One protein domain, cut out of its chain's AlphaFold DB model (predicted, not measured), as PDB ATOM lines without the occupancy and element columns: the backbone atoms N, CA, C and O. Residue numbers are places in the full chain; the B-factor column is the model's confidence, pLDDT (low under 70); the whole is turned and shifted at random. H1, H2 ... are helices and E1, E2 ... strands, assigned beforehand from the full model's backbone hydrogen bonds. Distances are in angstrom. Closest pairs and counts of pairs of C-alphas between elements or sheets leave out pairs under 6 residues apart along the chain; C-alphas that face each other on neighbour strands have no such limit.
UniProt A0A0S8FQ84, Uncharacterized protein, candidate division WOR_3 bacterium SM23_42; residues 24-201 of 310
ATOM      1  N   LYS A  24     130.419  88.377 150.624       61.16
ATOM      2  CA  LYS A  24     130.574  88.215 149.181       61.16
ATOM      3  C   LYS A  24     129.193  87.924 148.636       61.16
ATOM      4  O   LYS A  24     128.753  86.780 148.624       61.16
ATOM      5  N   VAL A  25     128.500  88.993 148.292       70.38
ATOM      6  CA  VAL A  25     127.240  88.918 147.571       70.38
ATOM      7  C   VAL A  25     127.599  88.799 146.093       70.38
ATOM      8  O   VAL A  25     128.162  89.726 145.509       70.38
ATOM      9  N   ASP A  26     127.330  87.631 145.515       78.75
ATOM     10  CA  ASP A  26     127.655  87.327 144.114       78.75
ATOM     11  C   ASP A  26     126.503  87.699 143.158       78.75
ATOM     12  O   ASP A  26     126.671  87.693 141.937       78.75
ATOM     13  N   LYS A  27     125.323  88.038 143.698       83.06
ATOM     14  CA  LYS A  27     124.170  88.519 142.930       83.06
ATOM     15  C   LYS A  27     123.286  89.466 143.741       83.06
ATOM     16  O   LYS A  27     123.110  89.256 144.935       83.06
ATOM     17  N   ILE A  28     122.684  90.446 143.078       84.88
ATOM     18  CA  ILE A  28     121.554  91.220 143.603       84.88
ATOM     19  C   ILE A  28     120.310  90.797 142.837       84.88
ATOM     20  O   ILE A  28     120.287  90.820 141.606       84.88
ATOM     21  N   GLU A  29     119.286  90.388 143.575       87.25
ATOM     22  CA  GLU A  29     117.997  90.012 143.014       87.25
ATOM     23  C   GLU A  29     117.021  91.166 143.176       87.25
ATOM     24  O   GLU A  29     116.954  91.823 144.217       87.25
ATOM     25  N   THR A  30     116.295  91.446 142.109       88.81
ATOM     26  CA  THR A  30     115.439  92.610 141.999       88.81
ATOM     27  C   THR A  30     114.136  92.214 141.330       88.81
ATOM     28  O   THR A  30     114.104  91.397 140.412       88.81
ATOM     29  N   VAL A  31     113.048  92.793 141.809       89.62
ATOM     30  CA  VAL A  31     111.688  92.527 141.363       89.62
ATOM     31  C   VAL A  31     111.095  93.867 140.965       89.62
ATOM     32  O   VAL A  31     110.812  94.714 141.811       89.62
ATOM     33  N   TYR A  32     110.933  94.059 139.659       89.75
ATOM     34  CA  TYR A  32     110.245  95.212 139.111       89.75
ATOM     35  C   TYR A  32     108.757  94.897 138.991       89.75
ATOM     36  O   TYR A  32     108.381  94.034 138.208       89.75
ATOM     37  N   ILE A  33     107.923  95.561 139.786       91.19
ATOM     38  CA  ILE A  33     106.470  95.351 139.843       91.19
ATOM     39  C   ILE A  33     105.737  96.097 138.716       91.19
ATOM     40  O   ILE A  33     104.608  95.745 138.393       91.19
ATOM     41  N   GLY A  34     106.361  97.107 138.100       90.31
ATOM     42  CA  GLY A  34     105.675  97.992 137.158       90.31
ATOM     43  C   GLY A  34     104.793  99.015 137.872       90.31
ATOM     44  O   GLY A  34     105.143  99.517 138.952       90.31
ATOM     45  N   SER A  35     103.650  99.325 137.260       92.06
ATOM     46  CA  SER A  35     102.684 100.279 137.799       92.06
ATOM     47  C   SER A  35     102.004  99.706 139.039       92.06
ATOM     48  O   SER A  35     101.233  98.750 138.960       92.06
ATOM     49  N   ILE A  36     102.243 100.339 140.188       93.94
ATOM     50  CA  ILE A  36     101.603 100.012 141.470       93.94
ATOM     51  C   ILE A  36     100.084 100.139 141.353       93.94
ATOM     52  O   ILE A  36      99.354  99.314 141.896       93.94
ATOM     53  N   TYR A  37      99.603 101.147 140.619       92.19
ATOM     54  CA  TYR A  37      98.176 101.301 140.369       92.19
ATOM     55  C   TYR A  37      97.626 100.084 139.635       92.19
ATOM     56  O   TYR A  37      96.699  99.458 140.127       92.19
ATOM     57  N   GLN A  38      98.225  99.682 138.512       92.19
ATOM     58  CA  GLN A  38      97.762  98.489 137.800       92.19
ATOM     59  C   GLN A  38      97.862  97.234 138.671       92.19
ATOM     60  O   GLN A  38      96.949  96.413 138.645       92.19
ATOM     61  N   ASP A  39      98.924  97.099 139.467       92.44
ATOM     62  CA  ASP A  39      99.128  95.962 140.362       92.44
ATOM     63  C   ASP A  39      97.999  95.800 141.390       92.44
ATOM     64  O   ASP A  39      97.528  94.684 141.599       92.44
ATOM     65  N   ILE A  40      97.494  96.903 141.959       93.50
ATOM     66  CA  ILE A  40      96.347  96.900 142.888       93.50
ATOM     67  C   ILE A  40      95.082  96.321 142.234       93.50
ATOM     68  O   ILE A  40      94.269  95.691 142.911       93.50
ATOM     69  N   TYR A  41      94.906  96.524 140.927       91.75
ATOM     70  CA  TYR A  41      93.715  96.089 140.190       91.75
ATOM     71  C   TYR A  41      93.883  94.740 139.477       91.75
ATOM     72  O   TYR A  41      92.910  94.251 138.896       91.75
ATOM     73  N   ARG A  42      95.066  94.109 139.529       89.50
ATOM     74  CA  ARG A  42      95.276  92.750 139.002       89.50
ATOM     75  C   ARG A  42      94.484  91.728 139.824       89.50
ATOM     76  O   ARG A  42      94.316  91.883 141.030       89.50
ATOM     77  N   GLU A  43      94.034  90.655 139.170       85.38
ATOM     78  CA  GLU A  43      93.372  89.522 139.844       85.38
ATOM     79  C   GLU A  43      94.290  88.892 140.901       85.38
ATOM     80  O   GLU A  43      93.856  88.579 142.006       85.38
ATOM     81  N   ILE A  44      95.579  88.767 140.572       86.19
ATOM     82  CA  ILE A  44      96.634  88.374 141.504       86.19
ATOM     83  C   ILE A  44      97.700  89.473 141.467       86.19
ATOM     84  O   ILE A  44      98.466  89.548 140.503       86.19
ATOM     85  N   PRO A  45      97.753  90.350 142.485       90.50
ATOM     86  CA  PRO A  45      98.779  91.378 142.563       90.50
ATOM     87  C   PRO A  45     100.175  90.760 142.644       90.50
ATOM     88  O   PRO A  45     100.475  89.908 143.493       90.50
ATOM     89  N   SER A  46     101.064  91.235 141.782       89.12
ATOM     90  CA  SER A  46     102.460  90.817 141.730       89.12
ATOM     91  C   SER A  46     103.135  91.183 143.043       89.12
ATOM     92  O   SER A  46     103.813  90.345 143.625       89.12
ATOM     93  N   SER A  47     102.878  92.374 143.597       88.31
ATOM     94  CA  SER A  47     103.469  92.814 144.872       88.31
ATOM     95  C   SER A  47     103.137  91.904 146.065       88.31
ATOM     96  O   SER A  47     103.953  91.798 146.994       88.31
ATOM     97  N   ALA A  48     102.002  91.194 146.017       85.56
ATOM     98  CA  ALA A  48     101.585  90.200 147.006       85.56
ATOM     99  C   ALA A  48     102.153  88.791 146.757       85.56
ATOM    100  O   ALA A  48     102.054  87.924 147.620       85.56
ATOM    101  N   SER A  49     102.806  88.549 145.622       74.94
ATOM    102  CA  SER A  49     103.371  87.241 145.259       74.94
ATOM    103  C   SER A  49     104.829  87.035 145.718       74.94
ATOM    104  O   SER A  49     105.454  86.023 145.385       74.94
ATOM    105  N   PHE A  50     105.365  87.981 146.506       66.12
ATOM    106  CA  PHE A  50     106.763  88.037 146.981       66.12
ATOM    107  C   PHE A  50     106.912  87.973 148.511       66.12
ATOM    108  O   PHE A  50     107.898  88.459 149.063       66.12
ATOM    109  N   GLY A  51     105.933  87.416 149.232       55.50
ATOM    110  CA  GLY A  51     106.023  87.253 150.689       55.50
ATOM    111  C   GLY A  51     107.284  86.491 151.119       55.50
ATOM    112  O   GLY A  51     107.444  85.315 150.782       55.50
ATOM    113  N   GLY A  52     108.172  87.153 151.873       57.75
ATOM    114  CA  GLY A  52     109.339  86.533 152.512       57.75
ATOM    115  C   GLY A  52     110.541  86.251 151.607       57.75
ATOM    116  O   GLY A  52     111.308  85.333 151.903       57.75
ATOM    117  N   ARG A  53     110.710  86.993 150.507       65.19
ATOM    118  CA  ARG A  53     111.917  86.927 149.674       65.19
ATOM    119  C   ARG A  53     112.822  88.138 149.900       65.19
ATOM    120  O   ARG A  53     112.354  89.195 150.298       65.19
ATOM    121  N   SER A  54     114.120  87.962 149.666       72.31
ATOM    122  CA  SER A  54     115.141  88.990 149.883       72.31
ATOM    123  C   SER A  54     115.321  89.940 148.695       72.31
ATOM    124  O   SER A  54     116.222  90.770 148.751       72.31
ATOM    125  N   GLU A  55     114.550  89.814 147.611       85.00
ATOM    126  CA  GLU A  55     114.754  90.648 146.420       85.00
ATOM    127  C   GLU A  55     114.384  92.115 146.681       85.00
ATOM    128  O   GLU A  55     113.399  92.398 147.360       85.00
ATOM    129  N   LEU A  56     115.131  93.044 146.077       89.06
ATOM    130  CA  LEU A  56     114.784  94.465 146.086       89.06
ATOM    131  C   LEU A  56     113.506  94.699 145.273       89.06
ATOM    132  O   LEU A  56     113.490  94.425 144.068       89.06
ATOM    133  N   LYS A  57     112.450  95.223 145.894       91.00
ATOM    134  CA  LYS A  57     111.159  95.475 145.246       91.00
ATOM    135  C   LYS A  57     111.031  96.917 144.778       91.00
ATOM    136  O   LYS A  57     111.178  97.857 145.560       91.00
ATOM    137  N   ILE A  58     110.742  97.088 143.493       91.50
ATOM    138  CA  ILE A  58     110.720  98.391 142.829       91.50
ATOM    139  C   ILE A  58     109.433  98.532 142.026       91.50
ATOM    140  O   ILE A  58     109.021  97.595 141.348       91.50
ATOM    141  N   GLY A  59     108.801  99.700 142.077       92.06
ATOM    142  CA  GLY A  59     107.614 100.013 141.279       92.06
ATOM    143  C   GLY A  59     107.460 101.512 141.064       92.06
ATOM    144  O   GLY A  59     108.289 102.298 141.524       92.06
ATOM    145  N   HIS A  60     106.400 101.913 140.370       90.56
ATOM    146  CA  HIS A  60     106.078 103.326 140.166       90.56
ATOM    147  C   HIS A  60     104.595 103.611 140.388       90.56
ATOM    148  O   HIS A  60     103.741 102.752 140.172       90.56
ATOM    149  N   THR A  61     104.286 104.832 140.811       89.69
ATOM    150  CA  THR A  61     102.916 105.292 141.102       89.69
ATOM    151  C   THR A  61     102.332 106.173 140.003       89.69
ATOM    152  O   THR A  61     101.263 106.747 140.190       89.69
ATOM    153  N   LEU A  62     102.996 106.248 138.844       82.81
ATOM    154  CA  LEU A  62     102.489 106.984 137.683       82.81
ATOM    155  C   LEU A  62     101.106 106.456 137.281       82.81
ATOM    156  O   LEU A  62     100.909 105.248 137.114       82.81
ATOM    157  N   THR A  63     100.164 107.381 137.128       85.12
ATOM    158  CA  THR A  63      98.757 107.106 136.829       85.12
ATOM    159  C   THR A  63      98.222 108.067 135.776       85.12
ATOM    160  O   THR A  63      98.763 109.151 135.563       85.12
ATOM    161  N   GLU A  64      97.129 107.662 135.133       78.50
ATOM    162  CA  GLU A  64      96.315 108.524 134.286       78.50
ATOM    163  C   GLU A  64      94.860 108.471 134.798       78.50
ATOM    164  O   GLU A  64      94.287 107.377 134.854       78.50
ATOM    165  N   PRO A  65      94.254 109.602 135.219       80.50
ATOM    166  CA  PRO A  65      94.818 110.958 135.254       80.50
ATOM    167  C   PRO A  65      95.922 111.110 136.314       80.50
ATOM    168  O   PRO A  65      95.892 110.424 137.333       80.50
ATOM    169  N   VAL A  66      96.854 112.049 136.107       76.81
ATOM    170  CA  VAL A  66      98.019 112.285 136.995       76.81
ATOM    171  C   VAL A  66      97.601 112.506 138.453       76.81
ATOM    172  O   VAL A  66      98.245 112.021 139.378       76.81
ATOM    173  N   PHE A  67      96.472 113.181 138.672       84.38
ATOM    174  CA  PHE A  67      95.941 113.446 140.008       84.38
ATOM    175  C   PHE A  67      95.562 112.175 140.801       84.38
ATOM    176  O   PHE A  67      95.496 112.213 142.032       84.38
ATOM    177  N   MET A  68      95.329 111.037 140.132       88.31
ATOM    178  CA  MET A  68      94.980 109.776 140.797       88.31
ATOM    179  C   MET A  68      96.066 109.340 141.783       88.31
ATOM    180  O   MET A  68      95.753 108.871 142.871       88.31
ATOM    181  N   GLU A  69      97.337 109.553 141.456       87.62
ATOM    182  CA  GLU A  69      98.449 109.266 142.357       87.62
ATOM    183  C   GLU A  69      98.288 109.980 143.704       87.62
ATOM    184  O   GLU A  69      98.308 109.347 144.762       87.62
ATOM    185  N   TYR A  70      98.053 111.289 143.668       86.56
ATOM    186  CA  TYR A  70      97.845 112.097 144.863       86.56
ATOM    187  C   TYR A  70      96.597 111.659 145.648       86.56
ATOM    188  O   TYR A  70      96.632 111.568 146.880       86.56
ATOM    189  N   PHE A  71      95.514 111.308 144.947       89.88
ATOM    190  CA  PHE A  71      94.319 110.737 145.565       89.88
ATOM    191  C   PHE A  71      94.639 109.440 146.326       89.88
ATOM    192  O   PHE A  71      94.299 109.307 147.502       89.88
ATOM    193  N   LEU A  72      95.359 108.499 145.708       91.81
ATOM    194  CA  LEU A  72      95.761 107.249 146.358       91.81
ATOM    195  C   LEU A  72      96.646 107.511 147.586       91.81
ATOM    196  O   LEU A  72      96.432 106.899 148.634       91.81
ATOM    197  N   GLN A  73      97.595 108.449 147.490       88.31
ATOM    198  CA  GLN A  73      98.461 108.832 148.611       88.31
ATOM    199  C   GLN A  73      97.654 109.335 149.808       88.31
ATOM    200  O   GLN A  73      97.849 108.864 150.930       88.31
ATOM    201  N   ARG A  74      96.675 110.212 149.567       87.50
ATOM    202  CA  ARG A  74      95.763 110.742 150.594       87.50
ATOM    203  C   ARG A  74      94.886 109.668 151.239       87.50
ATOM    204  O   ARG A  74      94.457 109.828 152.380       87.50
ATOM    205  N   HIS A  75      94.654 108.557 150.545       91.12
ATOM    206  CA  HIS A  75      93.915 107.407 151.063       91.12
ATOM    207  C   HIS A  75      94.797 106.307 151.671       91.12
ATOM    208  O   HIS A  75      94.255 105.299 152.143       91.12
ATOM    209  N   GLY A  76      96.106 106.524 151.752       91.31
ATOM    210  CA  GLY A  76      97.037 105.674 152.482       91.31
ATOM    211  C   GLY A  76      97.836 104.695 151.616       91.31
ATOM    212  O   GLY A  76      98.059 103.542 151.993       91.31
ATOM    213  N   LEU A  77      98.205 105.120 150.403       93.56
ATOM    214  CA  LEU A  77      99.050 104.314 149.521       93.56
ATOM    215  C   LEU A  77     100.427 104.049 150.146       93.56
ATOM    216  O   LEU A  77     100.945 102.945 150.027       93.56
ATOM    217  N   HIS A  78     101.013 105.022 150.843       91.94
ATOM    218  CA  HIS A  78     102.335 104.864 151.449       91.94
ATOM    219  C   HIS A  78     102.370 103.789 152.549       91.94
ATOM    220  O   HIS A  78     103.325 103.014 152.603       91.94
ATOM    221  N   GLU A  79     101.324 103.667 153.375       91.94
ATOM    222  CA  GLU A  79     101.220 102.587 154.363       91.94
ATOM    223  C   GLU A  79     101.088 101.229 153.680       91.94
ATOM    224  O   GLU A  79     101.737 100.272 154.104       91.94
ATOM    225  N   LEU A  80     100.308 101.147 152.595       93.94
ATOM    226  CA  LEU A  80     100.221  99.928 151.792       93.94
ATOM    227  C   LEU A  80     101.594  99.550 151.216       93.94
ATOM    228  O   LEU A  80     101.974  98.385 151.267       93.94
ATOM    229  N   LEU A  81     102.358 100.511 150.694       93.50
ATOM    230  CA  LEU A  81     103.678 100.255 150.110       93.50
ATOM    231  C   LEU A  81     104.714  99.807 151.149       93.50
ATOM    232  O   LEU A  81     105.489  98.894 150.862       93.50
ATOM    233  N   ASN A  82     104.689 100.380 152.355       90.88
ATOM    234  CA  ASN A  82     105.498  99.900 153.479       90.88
ATOM    235  C   ASN A  82     105.093  98.469 153.876       90.88
ATOM    236  O   ASN A  82     105.945  97.596 154.011       90.88
ATOM    237  N   ASP A  83     103.790  98.195 153.987       89.75
ATOM    238  CA  ASP A  83     103.251  96.865 154.301       89.75
ATOM    239  C   ASP A  83     103.610  95.799 153.255       89.75
ATOM    240  O   ASP A  83     103.700  94.604 153.563       89.75
ATOM    241  N   LEU A  84     103.768  96.229 152.005       90.31
ATOM    242  CA  LEU A  84     104.213  95.407 150.891       90.31
ATOM    243  C   LEU A  84     105.739  95.375 150.761       90.31
ATOM    244  O   LEU A  84     106.218  94.694 149.859       90.31
ATOM    245  N   GLU A  85     106.491  96.035 151.643       89.88
ATOM    246  CA  GLU A  85     107.959  96.047 151.680       89.88
ATOM    247  C   GLU A  85     108.575  96.482 150.340       89.88
ATOM    248  O   GLU A  85     109.404  95.781 149.759       89.88
ATOM    249  N   PHE A  86     108.130  97.616 149.793       91.81
ATOM    250  CA  PHE A  86     108.842  98.230 148.671       91.81
ATOM    251  C   PHE A  86     110.204  98.774 149.125       91.81
ATOM    252  O   PHE A  86     110.341  99.321 150.216       91.81
ATOM    253  N   ASP A  87     111.220  98.650 148.274       91.38
ATOM    254  CA  ASP A  87     112.547  99.222 148.512       91.38
ATOM    255  C   ASP A  87     112.707 100.571 147.826       91.38
ATOM    256  O   ASP A  87     113.255 101.498 148.427       91.38
ATOM    257  N   PHE A  88     112.225 100.682 146.585       91.25
ATOM    258  CA  PHE A  88     112.210 101.937 145.843       91.25
ATOM    259  C   PHE A  88     110.879 102.144 145.125       91.25
ATOM    260  O   PHE A  88     110.291 101.206 144.583       91.25
ATOM    261  N   VAL A  89     110.429 103.393 145.078       91.19
ATOM    262  CA  VAL A  89     109.204 103.798 144.387       91.19
ATOM    263  C   VAL A  89     109.504 105.027 143.545       91.19
ATOM    264  O   VAL A  89     109.995 106.026 144.066       91.19
ATOM    265  N   ILE A  90     109.217 104.948 142.247       88.19
ATOM    266  CA  ILE A  90     109.361 106.063 141.306       88.19
ATOM    267  C   ILE A  90     108.049 106.854 141.302       88.19
ATOM    268  O   ILE A  90     106.990 106.305 140.984       88.19
ATOM    269  N   THR A  91     108.109 108.121 141.701       83.81
ATOM    270  CA  THR A  91     106.938 108.970 141.984       83.81
ATOM    271  C   THR A  91     107.358 110.432 141.972       83.81
ATOM    272  O   THR A  91     108.462 110.730 142.399       83.81
ATOM    273  N   ASP A  92     106.502 111.358 141.544       74.69
ATOM    274  CA  ASP A  92     106.766 112.802 141.693       74.69
ATOM    275  C   ASP A  92     106.163 113.396 142.976       74.69
ATOM    276  O   ASP A  92     106.336 114.580 143.273       74.69
ATOM    277  N   THR A  93     105.485 112.576 143.783       74.94
ATOM    278  CA  THR A  93     104.859 113.016 145.030       74.94
ATOM    279  C   THR A  93     105.800 112.772 146.205       74.94
ATOM    280  O   THR A  93     106.129 111.631 146.532       74.94
ATOM    281  N   VAL A  94     106.220 113.838 146.889       67.88
ATOM    282  CA  VAL A  94     107.016 113.723 148.121       67.88
ATOM    283  C   VAL A  94     106.118 113.254 149.268       67.88
ATOM    284  O   VAL A  94     105.133 113.911 149.599       67.88
ATOM    285  N   VAL A  95     106.483 112.139 149.907       72.38
ATOM    286  CA  VAL A  95     105.783 111.595 151.080       72.38
ATOM    287  C   VAL A  95     106.758 111.469 152.250       72.38
ATOM    288  O   VAL A  95     107.888 111.006 152.093       72.38
ATOM    289  N   TYR A  96     106.336 111.897 153.440       72.06
ATOM    290  CA  TYR A  96     107.135 111.817 154.665       72.06
ATOM    291  C   TYR A  96     106.788 110.554 155.465       72.06
ATOM    292  O   TYR A  96     105.635 110.142 155.498       72.06
ATOM    293  N   GLY A  97     107.773 109.957 156.144       74.25
ATOM    294  CA  GLY A  97     107.554 108.785 157.013       74.25
ATOM    295  C   GLY A  97     107.477 107.428 156.297       74.25
ATOM    296  O   GLY A  97     107.135 106.429 156.919       74.25
ATOM    297  N   GLN A  98     107.808 107.384 155.007       85.00
ATOM    298  CA  GLN A  98     107.950 106.155 154.216       85.00
ATOM    299  C   GLN A  98     109.246 105.390 154.556       85.00
ATOM    300  O   GLN A  98     110.266 106.006 154.873       85.00
ATOM    301  N   GLU A  99     109.217 104.056 154.468       86.56
ATOM    302  CA  GLU A  99     110.403 103.196 154.668       86.56
ATOM    303  C   GLU A  99     111.162 102.922 153.358       86.56
ATOM    304  O   GLU A  99     112.354 102.601 153.373       86.56
ATOM    305  N   TYR A 100     110.480 103.072 152.222       88.00
ATOM    306  CA  TYR A 100     111.059 102.938 150.890       88.00
ATOM    307  C   TYR A 100     111.767 104.221 150.437       88.00
ATOM    308  O   TYR A 100     111.461 105.331 150.873       88.00
ATOM    309  N   PHE A 101     112.700 104.085 149.496       87.88
ATOM    310  CA  PHE A 101     113.313 105.225 148.824       87.88
ATOM    311  C   PHE A 101     112.390 105.746 147.724       87.88
ATOM    312  O   PHE A 101     112.131 105.066 146.732       87.88
ATOM    313  N   ASN A 102     111.905 106.968 147.893       86.19
ATOM    314  CA  ASN A 102     111.193 107.693 146.852       86.19
ATOM    315  C   ASN A 102     112.205 108.273 145.853       86.19
ATOM    316  O   ASN A 102     113.163 108.933 146.260       86.19
ATOM    317  N   ILE A 103     112.003 107.979 144.571       83.88
ATOM    318  CA  ILE A 103     112.811 108.475 143.459       83.88
ATOM    319  C   ILE A 103     111.939 109.448 142.656       83.88
ATOM    320  O   ILE A 103     111.129 108.984 141.843       83.88
ATOM    321  N   PRO A 104     112.113 110.774 142.841       75.50
ATOM    322  CA  PRO A 104     111.461 111.773 142.009       75.50
ATOM    323  C   PRO A 104     111.814 111.552 140.548       75.50
ATOM    324  O   PRO A 104     112.998 111.412 140.221       75.50
ATOM    325  N   LYS A 105     110.819 111.581 139.660       68.56
ATOM    326  CA  LYS A 105     111.047 111.502 138.209       68.56
ATOM    327  C   LYS A 105     111.996 112.616 137.755       68.56
ATOM    328  O   LYS A 105     112.859 112.416 136.907       68.56
ATOM    329  N   SER A 106     111.856 113.785 138.386       60.38
ATOM    330  CA  SER A 106     112.647 114.996 138.136       60.38
ATOM    331  C   SER A 106     114.090 114.965 138.666       60.38
ATOM    332  O   SER A 106     114.958 115.576 138.042       60.38
ATOM    333  N   MET A 107     114.353 114.284 139.791       60.16
ATOM    334  CA  MET A 107     115.686 114.200 140.428       60.16
ATOM    335  C   MET A 107     116.463 112.945 140.023       60.16
ATOM    336  O   MET A 107     117.687 112.933 140.068       60.16
ATOM    337  N   GLY A 108     115.768 111.882 139.614       62.84
ATOM    338  CA  GLY A 108     116.367 110.838 138.799       62.84
ATOM    339  C   GLY A 108     117.360 109.909 139.495       62.84
ATOM    340  O   GLY A 108     118.132 109.298 138.764       62.84
ATOM    341  N   TYR A 109     117.360 109.732 140.831       73.81
ATOM    342  CA  TYR A 109     118.026 108.575 141.469       73.81
ATOM    343  C   TYR A 109     117.659 108.281 142.939       73.81
ATOM    344  O   TYR A 109     117.145 109.127 143.664       73.81
ATOM    345  N   GLY A 110     117.988 107.070 143.400       78.62
ATOM    346  CA  GLY A 110     117.968 106.650 144.805       78.62
ATOM    347  C   GLY A 110     119.068 105.623 145.095       78.62
ATOM    348  O   GLY A 110     119.403 104.824 144.224       78.62
ATOM    349  N   ILE A 111     119.651 105.630 146.303       81.88
ATOM    350  CA  ILE A 111     120.768 104.737 146.681       81.88
ATOM    351  C   ILE A 111     120.465 104.019 147.998       81.88
ATOM    352  O   ILE A 111     120.248 104.666 149.022       81.88
ATOM    353  N   LYS A 112     120.549 102.683 147.997       85.06
ATOM    354  CA  LYS A 112     120.394 101.832 149.187       85.06
ATOM    355  C   LYS A 112     121.591 100.895 149.346       85.06
ATOM    356  O   LYS A 112     122.142 100.391 148.370       85.06
ATOM    357  N   ASN A 113     121.992 100.637 150.590       79.88
ATOM    358  CA  ASN A 113     122.928  99.555 150.896       79.88
ATOM    359  C   ASN A 113     122.147  98.245 151.025       79.88
ATOM    360  O   ASN A 113     121.319  98.114 151.924       79.88
ATOM    361  N   TYR A 114     122.440  97.279 150.161       81.81
ATOM    362  CA  TYR A 114     121.865  95.940 150.184       81.81
ATOM    363  C   TYR A 114     122.976  94.919 150.426       81.81
ATOM    364  O   TYR A 114     123.916  94.825 149.639       81.81
ATOM    365  N   GLU A 115     122.920  94.213 151.559       78.81
ATOM    366  CA  GLU A 115     123.921  93.206 151.960       78.81
ATOM    367  C   GLU A 115     125.393  93.689 151.872       78.81
ATOM    368  O   GLU A 115     126.322  92.925 151.618       78.81
ATOM    369  N   GLY A 116     125.624  94.986 152.114       74.38
ATOM    370  CA  GLY A 116     126.953  95.608 152.050       74.38
ATOM    371  C   GLY A 116     127.392  96.068 150.654       74.38
ATOM    372  O   GLY A 116     128.529  96.517 150.508       74.38
ATOM    373  N   ILE A 117     126.507  95.987 149.660       75.56
ATOM    374  CA  ILE A 117     126.686  96.510 148.303       75.56
ATOM    375  C   ILE A 117     125.815  97.754 148.119       75.56
ATOM    376  O   ILE A 117     124.626  97.745 148.439       75.56
ATOM    377  N   ARG A 118     126.391  98.842 147.601       79.38
ATOM    378  CA  ARG A 118     125.635 100.051 147.253       79.38
ATOM    379  C   ARG A 118     124.927  99.847 145.922       79.38
ATOM    380  O   ARG A 118     125.581  99.794 144.879       79.38
ATOM    381  N   PHE A 119     123.604  99.761 145.978       82.81
ATOM    382  CA  PHE A 119     122.725  99.686 144.820       82.81
ATOM    383  C   PHE A 119     122.081 101.052 144.587       82.81
ATOM    384  O   PHE A 119     121.364 101.562 145.451       82.81
ATOM    385  N   ALA A 120     122.364 101.649 143.434       83.44
ATOM    386  CA  ALA A 120     121.791 102.914 143.007       83.44
ATOM    387  C   ALA A 120     120.862 102.692 141.816       83.44
ATOM    388  O   ALA A 120     121.230 102.002 140.868       83.44
ATOM    389  N   ILE A 121     119.685 103.306 141.848       83.44
ATOM    390  CA  ILE A 121     118.759 103.385 140.719       83.44
ATOM    391  C   ILE A 121     118.785 104.809 140.208       83.44
ATOM    392  O   ILE A 121     118.743 105.721 141.018       83.44
ATOM    393  N   VAL A 122     118.809 104.989 138.896       78.62
ATOM    394  CA  VAL A 122     118.680 106.278 138.221       78.62
ATOM    395  C   VAL A 122     117.481 106.218 137.288       78.62
ATOM    396  O   VAL A 122     117.424 105.305 136.467       78.62
ATOM    397  N   SER A 123     116.573 107.192 137.356       74.88
ATOM    398  CA  SER A 123     115.510 107.362 136.352       74.88
ATOM    399  C   SER A 123     115.937 108.420 135.344       74.88
ATOM    400  O   SER A 123     116.222 109.555 135.725       74.88
ATOM    401  N   LYS A 124     116.034 108.059 134.062       65.44
ATOM    402  CA  LYS A 124     116.575 108.944 133.016       65.44
ATOM    403  C   LYS A 124     115.475 109.678 132.240       65.44
ATOM    404  O   LYS A 124     115.561 109.790 131.020       65.44
ATOM    405  N   ASP A 125     114.461 110.199 132.920       61.78
ATOM    406  CA  ASP A 125     113.267 110.803 132.302       61.78
ATOM    407  C   ASP A 125     113.500 112.186 131.637       61.78
ATOM    408  O   ASP A 125     112.590 113.007 131.548       61.78
ATOM    409  N   LYS A 126     114.715 112.456 131.136       55.25
ATOM    410  CA  LYS A 126     115.065 113.641 130.338       55.25
ATOM    411  C   LYS A 126     115.520 113.218 128.937       55.25
ATOM    412  O   LYS A 126     116.485 112.462 128.797       55.25
ATOM    413  N   ASP A 127     114.882 113.775 127.902       43.78
ATOM    414  CA  ASP A 127     115.225 113.547 126.483       43.78
ATOM    415  C   ASP A 127     116.669 113.968 126.133       43.78
ATOM    416  O   ASP A 127     117.270 113.456 125.187       43.78
ATOM    417  N   THR A 128     117.274 114.847 126.937       47.34
ATOM    418  CA  THR A 128     118.691 115.232 126.866       47.34
ATOM    419  C   THR A 128     119.256 115.422 128.271       47.34
ATOM    420  O   THR A 128     118.656 116.128 129.079       47.34
ATOM    421  N   LEU A 129     120.415 114.821 128.557       53.53
ATOM    422  CA  LEU A 129     121.133 115.027 129.818       53.53
ATOM    423  C   LEU A 129     121.766 116.424 129.833       53.53
ATOM    424  O   LEU A 129     122.422 116.817 128.867       53.53
ATOM    425  N   THR A 130     121.581 117.169 130.917       59.00
ATOM    426  CA  THR A 130     122.328 118.404 131.178       59.00
ATOM    427  C   THR A 130     123.709 118.082 131.762       59.00
ATOM    428  O   THR A 130     123.947 116.976 132.243       59.00
ATOM    429  N   ILE A 131     124.634 119.050 131.763       62.72
ATOM    430  CA  ILE A 131     125.960 118.892 132.398       62.72
ATOM    431  C   ILE A 131     125.823 118.568 133.895       62.72
ATOM    432  O   ILE A 131     126.620 117.812 134.441       62.72
ATOM    433  N   GLU A 132     124.804 119.116 134.560       61.62
ATOM    434  CA  GLU A 132     124.495 118.820 135.961       61.62
ATOM    435  C   GLU A 132     124.103 117.347 136.142       61.62
ATOM    436  O   GLU A 132     124.677 116.669 136.995       61.62
ATOM    437  N   ASP A 133     123.250 116.821 135.254       59.81
ATOM    438  CA  ASP A 133     122.892 115.398 135.241       59.81
ATOM    439  C   ASP A 133     124.131 114.516 134.987       59.81
ATOM    440  O   ASP A 133     124.302 113.475 135.615       59.81
ATOM    441  N   GLU A 134     125.043 114.915 134.092       63.28
ATOM    442  CA  GLU A 134     126.284 114.171 133.831       63.28
ATOM    443  C   GLU A 134     127.233 114.151 135.036       63.28
ATOM    444  O   GLU A 134     127.844 113.115 135.325       63.28
ATOM    445  N   VAL A 135     127.352 115.271 135.756       59.03
ATOM    446  CA  VAL A 135     128.151 115.372 136.986       59.03
ATOM    447  C   VAL A 135     127.540 114.511 138.087       59.03
ATOM    448  O   VAL A 135     128.260 113.753 138.740       59.03
ATOM    449  N   GLU A 136     126.224 114.561 138.264       62.66
ATOM    450  CA  GLU A 136     125.519 113.772 139.270       62.66
ATOM    451  C   GLU A 136     125.591 112.268 138.974       62.66
ATOM    452  O   GLU A 136     125.992 111.480 139.836       62.66
ATOM    453  N   LEU A 137     125.350 111.860 137.724       64.19
ATOM    454  CA  LEU A 137     125.532 110.477 137.281       64.19
ATOM    455  C   LEU A 137     126.972 110.001 137.466       64.19
ATOM    456  O   LEU A 137     127.192 108.850 137.843       64.19
ATOM    457  N   SER A 138     127.960 110.862 137.217       60.75
ATOM    458  CA  SER A 138     129.373 110.532 137.429       60.75
ATOM    459  C   SER A 138     129.685 110.333 138.913       60.75
ATOM    460  O   SER A 138     130.307 109.336 139.274       60.75
ATOM    461  N   LEU A 139     129.167 111.197 139.791       61.06
ATOM    462  CA  LEU A 139     129.296 111.046 141.243       61.06
ATOM    463  C   LEU A 139     128.637 109.757 141.750       61.06
ATOM    464  O   LEU A 139     129.198 109.083 142.617       61.06
ATOM    465  N   ILE A 140     127.476 109.382 141.207       64.50
ATOM    466  CA  ILE A 140     126.804 108.118 141.534       64.50
ATOM    467  C   ILE A 140     127.625 106.927 141.023       64.50
ATOM    468  O   ILE A 140     127.827 105.972 141.775       64.50
ATOM    469  N   ARG A 141     128.136 106.981 139.783       64.75
ATOM    470  CA  ARG A 141     128.977 105.934 139.168       64.75
ATOM    471  C   ARG A 141     130.257 105.674 139.952       64.75
ATOM    472  O   ARG A 141     130.628 104.522 140.138       64.75
ATOM    473  N   GLU A 142     130.915 106.718 140.442       61.72
ATOM    474  CA  GLU A 142     132.124 106.588 141.266       61.72
ATOM    475  C   GLU A 142     131.844 105.967 142.644       61.72
ATOM    476  O   GLU A 142     132.744 105.440 143.302       61.72
ATOM    477  N   ARG A 143     130.591 106.045 143.107       63.41
ATOM    478  CA  ARG A 143     130.190 105.713 144.477       63.41
ATOM    479  C   ARG A 143     129.202 104.557 144.574       63.41
ATOM    480  O   ARG A 143     128.763 104.279 145.679       63.41
ATOM    481  N   SER A 144     128.842 103.878 143.498       58.75
ATOM    482  CA  SER A 144     127.888 102.766 143.566       58.75
ATOM    483  C   SER A 144     128.547 101.503 143.052       58.75
ATOM    484  O   SER A 144     129.270 101.536 142.062       58.75
ATOM    485  N   ASP A 145     128.322 100.392 143.748       72.06
ATOM    486  CA  ASP A 145     128.830  99.091 143.315       72.06
ATOM    487  C   ASP A 145     127.956  98.536 142.176       72.06
ATOM    488  O   ASP A 145     128.453  97.882 141.258       72.06
ATOM    489  N   VAL A 146     126.653  98.848 142.203       74.94
ATOM    490  CA  VAL A 146     125.712  98.606 141.105       74.94
ATOM    491  C   VAL A 146     124.922  99.877 140.820       74.94
ATOM    492  O   VAL A 146     124.357 100.481 141.731       74.94
ATOM    493  N   LEU A 147     124.878 100.264 139.546       76.50
ATOM    494  CA  LEU A 147     124.077 101.371 139.035       76.50
ATOM    495  C   LEU A 147     123.054 100.830 138.037       76.50
ATOM    496  O   LEU A 147     123.426 100.403 136.943       76.50
ATOM    497  N   TRP A 148     121.777 100.874 138.399       82.31
ATOM    498  CA  TRP A 148     120.679 100.536 137.510       82.31
ATOM    499  C   TRP A 148     120.069 101.800 136.912       82.31
ATOM    500  O   TRP A 148     119.471 102.607 137.613       82.31
ATOM    501  N   VAL A 149     120.218 101.973 135.602       76.69
ATOM    502  CA  VAL A 149     119.570 103.060 134.866       76.69
ATOM    503  C   VAL A 149     118.250 102.551 134.293       76.69
ATOM    504  O   VAL A 149     118.241 101.598 133.512       76.69
ATOM    505  N   ILE A 150     117.154 103.189 134.688       75.06
ATOM    506  CA  ILE A 150     115.792 102.929 134.231       75.06
ATOM    507  C   ILE A 150     115.472 103.915 133.103       75.06
ATOM    508  O   ILE A 150     115.582 105.132 133.263       75.06
ATOM    509  N   ASP A 151     115.122 103.365 131.942       71.06
ATOM    510  CA  ASP A 151     114.545 104.096 130.808       71.06
ATOM    511  C   ASP A 151     113.015 104.112 130.966       71.06
ATOM    512  O   ASP A 151     112.444 103.146 131.472       71.06
ATOM    513  N   THR A 152     112.353 105.157 130.473       69.44
ATOM    514  CA  THR A 152     110.894 105.243 130.293       69.44
ATOM    515  C   THR A 152     110.274 103.960 129.745       69.44
ATOM    516  O   THR A 152     109.257 103.510 130.251       69.44
ATOM    517  N   LYS A 153     110.923 103.294 128.783       73.94
ATOM    518  CA  LYS A 153     110.424 102.026 128.215       73.94
ATOM    519  C   LYS A 153     110.339 100.886 129.225       73.94
ATOM    520  O   LYS A 153     109.592  99.940 129.009       73.94
ATOM    521  N   LEU A 154     111.144 100.936 130.287       76.44
ATOM    522  CA  LEU A 154     111.079  99.965 131.372       76.44
ATOM    523  C   LEU A 154     109.832 100.189 132.240       76.44
ATOM    524  O   LEU A 154     109.353  99.226 132.826       76.44
ATOM    525  N   LEU A 155     109.291 101.416 132.276       78.56
ATOM    526  CA  LEU A 155     108.062 101.747 133.004       78.56
ATOM    527  C   LEU A 155     106.829 101.029 132.447       78.56
ATOM    528  O   LEU A 155     105.898 100.727 133.186       78.56
ATOM    529  N   ASP A 156     106.866 100.689 131.162       79.81
ATOM    530  CA  ASP A 156     105.778 100.000 130.471       79.81
ATOM    531  C   ASP A 156     105.915  98.468 130.497       79.81
ATOM    532  O   ASP A 156     105.101  97.759 129.901       79.81
ATOM    533  N   LEU A 157     106.962  97.926 131.134       81.25
ATOM    534  CA  LEU A 157     107.169  96.482 131.179       81.25
ATOM    535  C   LEU A 157     106.251  95.811 132.196       81.25
ATOM    536  O   LEU A 157     106.021  96.304 133.301       81.25
ATOM    537  N   ASP A 158     105.819  94.603 131.839       82.50
ATOM    538  CA  ASP A 158     105.195  93.697 132.788       82.50
ATOM    539  C   ASP A 158     106.138  93.371 133.959       82.50
ATOM    540  O   ASP A 158     107.371  93.425 133.814       82.50
ATOM    541  N   PRO A 159     105.568  92.969 135.109       87.25
ATOM    542  CA  PRO A 159     106.335  92.579 136.272       87.25
ATOM    543  C   PRO A 159     107.463  91.601 135.910       87.25
ATOM    544  O   PRO A 159     107.231  90.490 135.428       87.25
ATOM    545  N   THR A 160     108.709  92.024 136.126       86.56
ATOM    546  CA  THR A 160     109.908  91.268 135.750       86.56
ATOM    547  C   THR A 160     110.869  91.037 136.917       86.56
ATOM    548  O   THR A 160     111.177  91.948 137.688       86.56
ATOM    549  N   ALA A 161     111.395  89.813 137.024       86.38
ATOM    550  CA  ALA A 161     112.508  89.503 137.914       86.38
ATOM    551  C   ALA A 161     113.840  89.749 137.192       86.38
ATOM    552  O   ALA A 161     114.057  89.251 136.082       86.38
ATOM    553  N   ILE A 162     114.730  90.498 137.834       86.75
ATOM    554  CA  ILE A 162     116.025  90.918 137.303       86.75
ATOM    555  C   ILE A 162     117.105  90.474 138.285       86.75
ATOM    556  O   ILE A 162     117.028  90.744 139.481       86.75
ATOM    557  N   THR A 163     118.124  89.780 137.788       86.94
ATOM    558  CA  THR A 163     119.282  89.377 138.593       86.94
ATOM    559  C   THR A 163     120.532  90.044 138.048       86.94
ATOM    560  O   THR A 163     120.904  89.823 136.896       86.94
ATOM    561  N   PHE A 164     121.188  90.829 138.897       84.31
ATOM    562  CA  PHE A 164     122.476  91.455 138.630       84.31
ATOM    563  C   PHE A 164     123.583  90.568 139.196       84.31
ATOM    564  O   PHE A 164     123.644  90.369 140.407       84.31
ATOM    565  N   TYR A 165     124.464  90.037 138.351       82.50
ATOM    566  CA  TYR A 165     125.594  89.220 138.805       82.50
ATOM    567  C   TYR A 165     126.801  90.097 139.110       82.50
ATOM    568  O   TYR A 165     127.165  90.956 138.306       82.50
ATOM    569  N   ILE A 166     127.440  89.861 140.252       76.19
ATOM    570  CA  ILE A 166     128.532  90.690 140.758       76.19
ATOM    571  C   ILE A 166     129.804  89.858 140.824       76.19
ATOM    572  O   ILE A 166     129.870  88.831 141.492       76.19
ATOM    573  N   ASN A 167     130.863  90.340 140.178       68.19
ATOM    574  CA  ASN A 167     132.201  89.770 140.293       68.19
ATOM    575  C   ASN A 167     133.195  90.888 140.583       68.19
ATOM    576  O   ASN A 167     133.199  91.918 139.916       68.19
ATOM    577  N   LYS A 168     134.060  90.698 141.585       64.94
ATOM    578  CA  LYS A 168     135.042  91.713 142.017       64.94
ATOM    579  C   LYS A 168     134.423  93.108 142.257       64.94
ATOM    580  O   LYS A 168     135.089  94.107 142.013       64.94
ATOM    581  N   ARG A 169     133.184  93.167 142.772       59.59
ATOM    582  CA  ARG A 169     132.411  94.408 143.013       59.59
ATOM    583  C   ARG A 169     132.100  95.230 141.755       59.59
ATOM    584  O   ARG A 169     131.929  96.438 141.834       59.59
ATOM    585  N   ALA A 170     132.028  94.570 140.607       58.88
ATOM    586  CA  ALA A 170     131.501  95.140 139.380       58.88
ATOM    587  C   ALA A 170     130.389  94.238 138.840       58.88
ATOM    588  O   ALA A 170     130.420  93.018 139.039       58.88
ATOM    589  N   LEU A 171     129.427  94.838 138.139       60.72
ATOM    590  CA  LEU A 171     128.418  94.096 137.392       60.72
ATOM    591  C   LEU A 171     129.098  93.278 136.286       60.72
ATOM    592  O   LEU A 171     129.854  93.829 135.486       60.72
ATOM    593  N   THR A 172     128.826  91.977 136.235       61.97
ATOM    594  CA  THR A 172     129.335  91.099 135.171       61.97
ATOM    595  C   THR A 172     128.307  90.710 134.133       61.97
ATOM    596  O   THR A 172     128.686  90.530 132.982       61.97
ATOM    597  N   ASP A 173     127.043  90.545 134.526       65.44
ATOM    598  CA  ASP A 173     125.959  90.145 133.625       65.44
ATOM    599  C   ASP A 173     124.595  90.505 134.242       65.44
ATOM    600  O   ASP A 173     124.503  90.756 135.448       65.44
ATOM    601  N   THR A 174     123.534  90.536 133.435       71.81
ATOM    602  CA  THR A 174     122.148  90.752 133.881       71.81
ATOM    603  C   THR A 174     121.220  89.755 133.198       71.81
ATOM    604  O   THR A 174     121.207  89.649 131.976       71.81
ATOM    605  N   SER A 175     120.402  89.048 133.980       80.31
ATOM    606  CA  SER A 175     119.369  88.155 133.444       80.31
ATOM    607  C   SER A 175     117.975  88.629 133.828       80.31
ATOM    608  O   SER A 175     117.748  88.986 134.984       80.31
ATOM    609  N   MET A 176     117.040  88.566 132.879       78.19
ATOM    610  CA  MET A 176     115.622  88.863 133.090       78.19
ATOM    611  C   MET A 176     114.804  87.586 132.919       78.19
ATOM    612  O   MET A 176     115.046  86.806 131.996       78.19
ATOM    613  N   SER A 177     113.839  87.360 133.805       73.75
ATOM    614  CA  SER A 177     112.936  86.214 133.703       73.75
ATOM    615  C   SER A 177     111.521  86.572 134.157       73.75
ATOM    616  O   SER A 177     111.362  87.450 135.013       73.75
ATOM    617  N   PRO A 178     110.491  85.895 133.614       66.94
ATOM    618  CA  PRO A 178     109.139  86.005 134.136       66.94
ATOM    619  C   PRO A 178     109.093  85.615 135.611       66.94
ATOM    620  O   PRO A 178     109.785  84.693 136.057       66.94
ATOM    621  N   MET A 179     108.248  86.304 136.365       68.06
ATOM    622  CA  MET A 179     108.095  86.061 137.791       68.06
ATOM    623  C   MET A 179     107.452  84.691 138.055       68.06
ATOM    624  O   MET A 179     106.484  84.302 137.407       68.06
ATOM    625  N   LYS A 180     107.989  83.942 139.028       62.53
ATOM    626  CA  LYS A 180     107.329  82.749 139.587       62.53
ATOM    627  C   LYS A 180     106.612  83.136 140.871       62.53
ATOM    628  O   LYS A 180     107.273  83.523 141.837       62.53
ATOM    629  N   GLU A 181     105.297  82.996 140.884       65.19
ATOM    630  CA  GLU A 181     104.432  83.485 141.955       65.19
ATOM    631  C   GLU A 181     104.378  82.516 143.144       65.19
ATOM    632  O   GLU A 181     104.179  81.309 142.985       65.19
ATOM    633  N   LYS A 182     104.543  83.044 144.363       69.81
ATOM    634  CA  LYS A 182     104.118  82.368 145.594       69.81
ATOM    635  C   LYS A 182     103.189  83.316 146.338       69.81
ATOM    636  O   LYS A 182     103.637  84.294 146.925       69.81
ATOM    637  N   ILE A 183     101.904  83.006 146.299       77.31
ATOM    638  CA  ILE A 183     100.853  83.885 146.801       77.31
ATOM    639  C   ILE A 183     100.958  84.061 148.323       77.31
ATOM    640  O   ILE A 183     100.929  83.080 149.071       77.31
ATOM    641  N   ASP A 184     101.033  85.315 148.772       83.38
ATOM    642  CA  ASP A 184     100.835  85.709 150.166       83.38
ATOM    643  C   ASP A 184      99.412  86.253 150.346       83.38
ATOM    644  O   ASP A 184      99.094  87.396 150.011       83.38
ATOM    645  N   THR A 185      98.536  85.420 150.903       85.12
ATOM    646  CA  THR A 185      97.121  85.757 151.099       85.12
ATOM    647  C   THR A 185      96.908  86.933 152.053       85.12
ATOM    648  O   THR A 185      95.900  87.629 151.940       85.12
ATOM    649  N   ALA A 186      97.824  87.179 152.998       89.06
ATOM    650  CA  ALA A 186      97.704  88.316 153.908       89.06
ATOM    651  C   ALA A 186      97.969  89.631 153.168       89.06
ATOM    652  O   ALA A 186      97.233  90.599 153.361       89.06
ATOM    653  N   ARG A 187      98.974  89.648 152.282       90.06
ATOM    654  CA  ARG A 187      99.257  90.798 151.410       90.06
ATOM    655  C   ARG A 187      98.142  91.036 150.399       90.06
ATOM    656  O   ARG A 187      97.718  92.179 150.262       90.06
ATOM    657  N   ILE A 188      97.599  89.979 149.782       91.56
ATOM    658  CA  ILE A 188      96.419  90.102 148.905       91.56
ATOM    659  C   ILE A 188      95.270  90.775 149.654       91.56
ATOM    660  O   ILE A 188      94.758  91.789 149.195       91.56
ATOM    661  N   SER A 189      94.928  90.294 150.854       91.94
ATOM    662  CA  SER A 189      93.827  90.876 151.629       91.94
ATOM    663  C   SER A 189      94.045  92.356 151.973       91.94
ATOM    664  O   SER A 189      93.079  93.113 152.061       91.94
ATOM    665  N   LYS A 190      95.294  92.798 152.179       93.62
ATOM    666  CA  LYS A 190      95.605  94.223 152.385       93.62
ATOM    667  C   LYS A 190      95.367  95.044 151.116       93.62
ATOM    668  O   LYS A 190      94.747  96.100 151.204       93.62
ATOM    669  N   ILE A 191      95.813  94.543 149.962       95.19
ATOM    670  CA  ILE A 191      95.606  95.195 148.662       95.19
ATOM    671  C   ILE A 191      94.113  95.275 148.335       95.19
ATOM    672  O   ILE A 191      93.634  96.350 147.996       95.19
ATOM    673  N   GLU A 192      93.363  94.188 148.516       95.06
ATOM    674  CA  GLU A 192      91.911  94.158 148.294       95.06
ATOM    675  C   GLU A 192      91.181  95.160 149.191       95.06
ATOM    676  O   GLU A 192      90.391  95.961 148.707       95.06
ATOM    677  N   LYS A 193      91.500  95.208 150.491       95.44
ATOM    678  CA  LYS A 193      90.904  96.199 151.405       95.44
ATOM    679  C   LYS A 193      91.206  97.634 150.990       95.44
ATOM    680  O   LYS A 193      90.353  98.509 151.148       95.44
ATOM    681  N   PHE A 194      92.423  97.891 150.513       96.75
ATOM    682  CA  PHE A 194      92.789  99.203 149.996       96.75
ATOM    683  C   PHE A 194      92.001  99.521 148.721       96.75
ATOM    684  O   PHE A 194      91.377 100.576 148.650       96.75
ATOM    685  N   LYS A 195      91.947  98.590 147.765       96.19
ATOM    686  CA  LYS A 195      91.159  98.707 146.534       96.19
ATOM    687  C   LYS A 195      89.688  98.997 146.831       96.19
ATOM    688  O   LYS A 195      89.171  99.994 146.345       96.19
ATOM    689  N   ASP A 196      89.048  98.213 147.696       96.12
ATOM    690  CA  ASP A 196      87.645  98.396 148.083       96.12
ATOM    691  C   ASP A 196      87.397  99.784 148.696       96.12
ATOM    692  O   ASP A 196      86.384 100.433 148.424       96.12
ATOM    693  N   LYS A 197      88.334 100.267 149.526       95.44
ATOM    694  CA  LYS A 197      88.283 101.620 150.100       95.44
ATOM    695  C   LYS A 197      88.335 102.682 148.999       95.44
ATOM    696  O   LYS A 197      87.532 103.611 149.032       95.44
ATOM    697  N   ILE A 198      89.255 102.546 148.045       95.00
ATOM    698  CA  ILE A 198      89.413 103.472 146.917       95.00
ATOM    699  C   ILE A 198      88.178 103.455 146.013       95.00
ATOM    700  O   ILE A 198      87.612 104.511 145.743       95.00
ATOM    701  N   GLU A 199      87.705 102.280 145.600       95.00
ATOM    702  CA  GLU A 199      86.540 102.134 144.721       95.00
ATOM    703  C   GLU A 199      85.267 102.695 145.360       95.00
ATOM    704  O   GLU A 199      84.464 103.347 144.688       95.00
ATOM    705  N   LYS A 200      85.094 102.516 146.674       94.88
ATOM    706  CA  LYS A 200      83.972 103.105 147.409       94.88
ATOM    707  C   LYS A 200      83.994 104.635 147.377       94.88
ATOM    708  O   LYS A 200      82.945 105.251 147.197       94.88
ATOM    709  N   GLU A 201      85.160 105.244 147.571       93.81
ATOM    710  CA  GLU A 201      85.318 106.702 147.553       93.81
ATOM    711  C   GLU A 201      85.152 107.259 146.134       93.81
ATOM    712  O   GLU A 201      84.368 108.181 145.918       93.81
TER     713      GLU A 201
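This is residues 24 to 201 of the 310 residues of an uncharacterized protein of candidate division WOR_3 bacterium SM23_42 (UniProt A0A0S8FQ84). Nine strands ring a loose, flattened barrel that is not fully closed: a strongly twisted, curled sheet of six strands makes most of the wall, and the three-stranded sheet E5 E6 E7 fills the rest, with E5 beside E4 and E7 meeting E9 near one end. H5 covers the outside of the small sheet, while H1, H2, H3, H4 and H7 gather on the far side of the barrel, the long H7 packing on H1, H2 and H4. The printed part has 178 residues, with seven named helices and nine named strands in the order E1 H1 H2 E2 H3 H4 E3 E4 E5 E6 H5 E7 H6 E8 E9 H7; the class is mixed, helices and strands. The large sheet runs E4 E3 E2 E1 E8 E9, and both sheets are mixed. The whole is compact, with a radius of gyration of the C-alphas of 16.4 A and spans of 50 by 35 by 28 A.

E1, residues 27 to 35, is an inner strand of the larger sheet. H1, residues 36 to 41, is on this sheet but over none of its strands. H2, residues 46 to 49, only grazes it with residues 46 to 47. E2, residues 56 to 60, is parallel to E1 at 23 degrees, with N 31 and O 56 2.8 A apart. H3, residues 67 to 74, and H4, residues 77 to 83, meet only through their link. E3, residues 88 to 90, is parallel to E2 at 16 degrees, N 90 and O 59 being 2.9 A apart. E4, residues 101 to 103, an edge strand, is parallel to E3, with N 103 and O 89 2.8 A apart. E5, residues 109 to 114, comes closest to E4 at the C-alphas of Ile 103 and Tyr 109, 5.6 A. E6, residues 117 to 123, forms an antiparallel hairpin with E5, N 112 and O 119 being 2.9 A apart. H5, residues 131 to 143, is on the smaller sheet at a height of 10.7 A, over E6 and along the strands at 7 degrees to E6 on the local plane. E7, residues 146 to 150, is parallel to E6, with N 148 and O 120 2.8 A apart. E1 H1 H2 E2, E2 H3 H4 E3 and E6 H5 E7 are strand-helix-strand units, two parallel neighbour strands with helices between, each with a right-handed crossover. H6, residues 152 to 155, only grazes the larger sheet with residues 154 to 155. E8, residues 160 to 167, is antiparallel to E1, with N 30 and O 162 2.8 A apart. E9, residues 170 to 178, forms a hairpin with E8, N 163 and O 175 being 2.9 A apart; its closest C-alphas to E7 are Leu 171 and Val 146, 6.4 A. H7, residues 185 to 201, touches H1 with residues 191 to 195 alone, about perpendicular at 88 degrees, the closest C-alphas being Ile 40 and Ile 191, 6.1 A. It touches H4 with residues 187 to 194 alone, closest at Leu 80 and Ile 191, C-alphas 7.3 A apart, at a shallow tilt of 11 degrees, opposite ways. It touches H2 with residues 185 to 191 alone, the C-alphas of Ala 48 and Arg 187 being 5.0 A apart. Every O i to N i+4 pair is within hydrogen-bond range in H3, H4, H5 and H7, and 1 of 2 in H1; H2 and H6 are too short for such a pair.

E1 begins at C-alpha 27, (124.170, 88.519, 142.930), and is 25.0 A long. E6 is 19.6 A, H5 18.4 A, E8 22.8 A and E9 24.7 A long. H7, 24.3 A, ends at C-alpha 201, (85.318, 106.702, 147.553).

The C-alphas farthest apart, those of Lys 168 and Lys 200, are 52.6 A apart. The printed part has no cut, and no link is long. The mean pLDDT of the printed part is 79.5; 44 residues are under 70, among them residues 124 to 144 and 167 to 173.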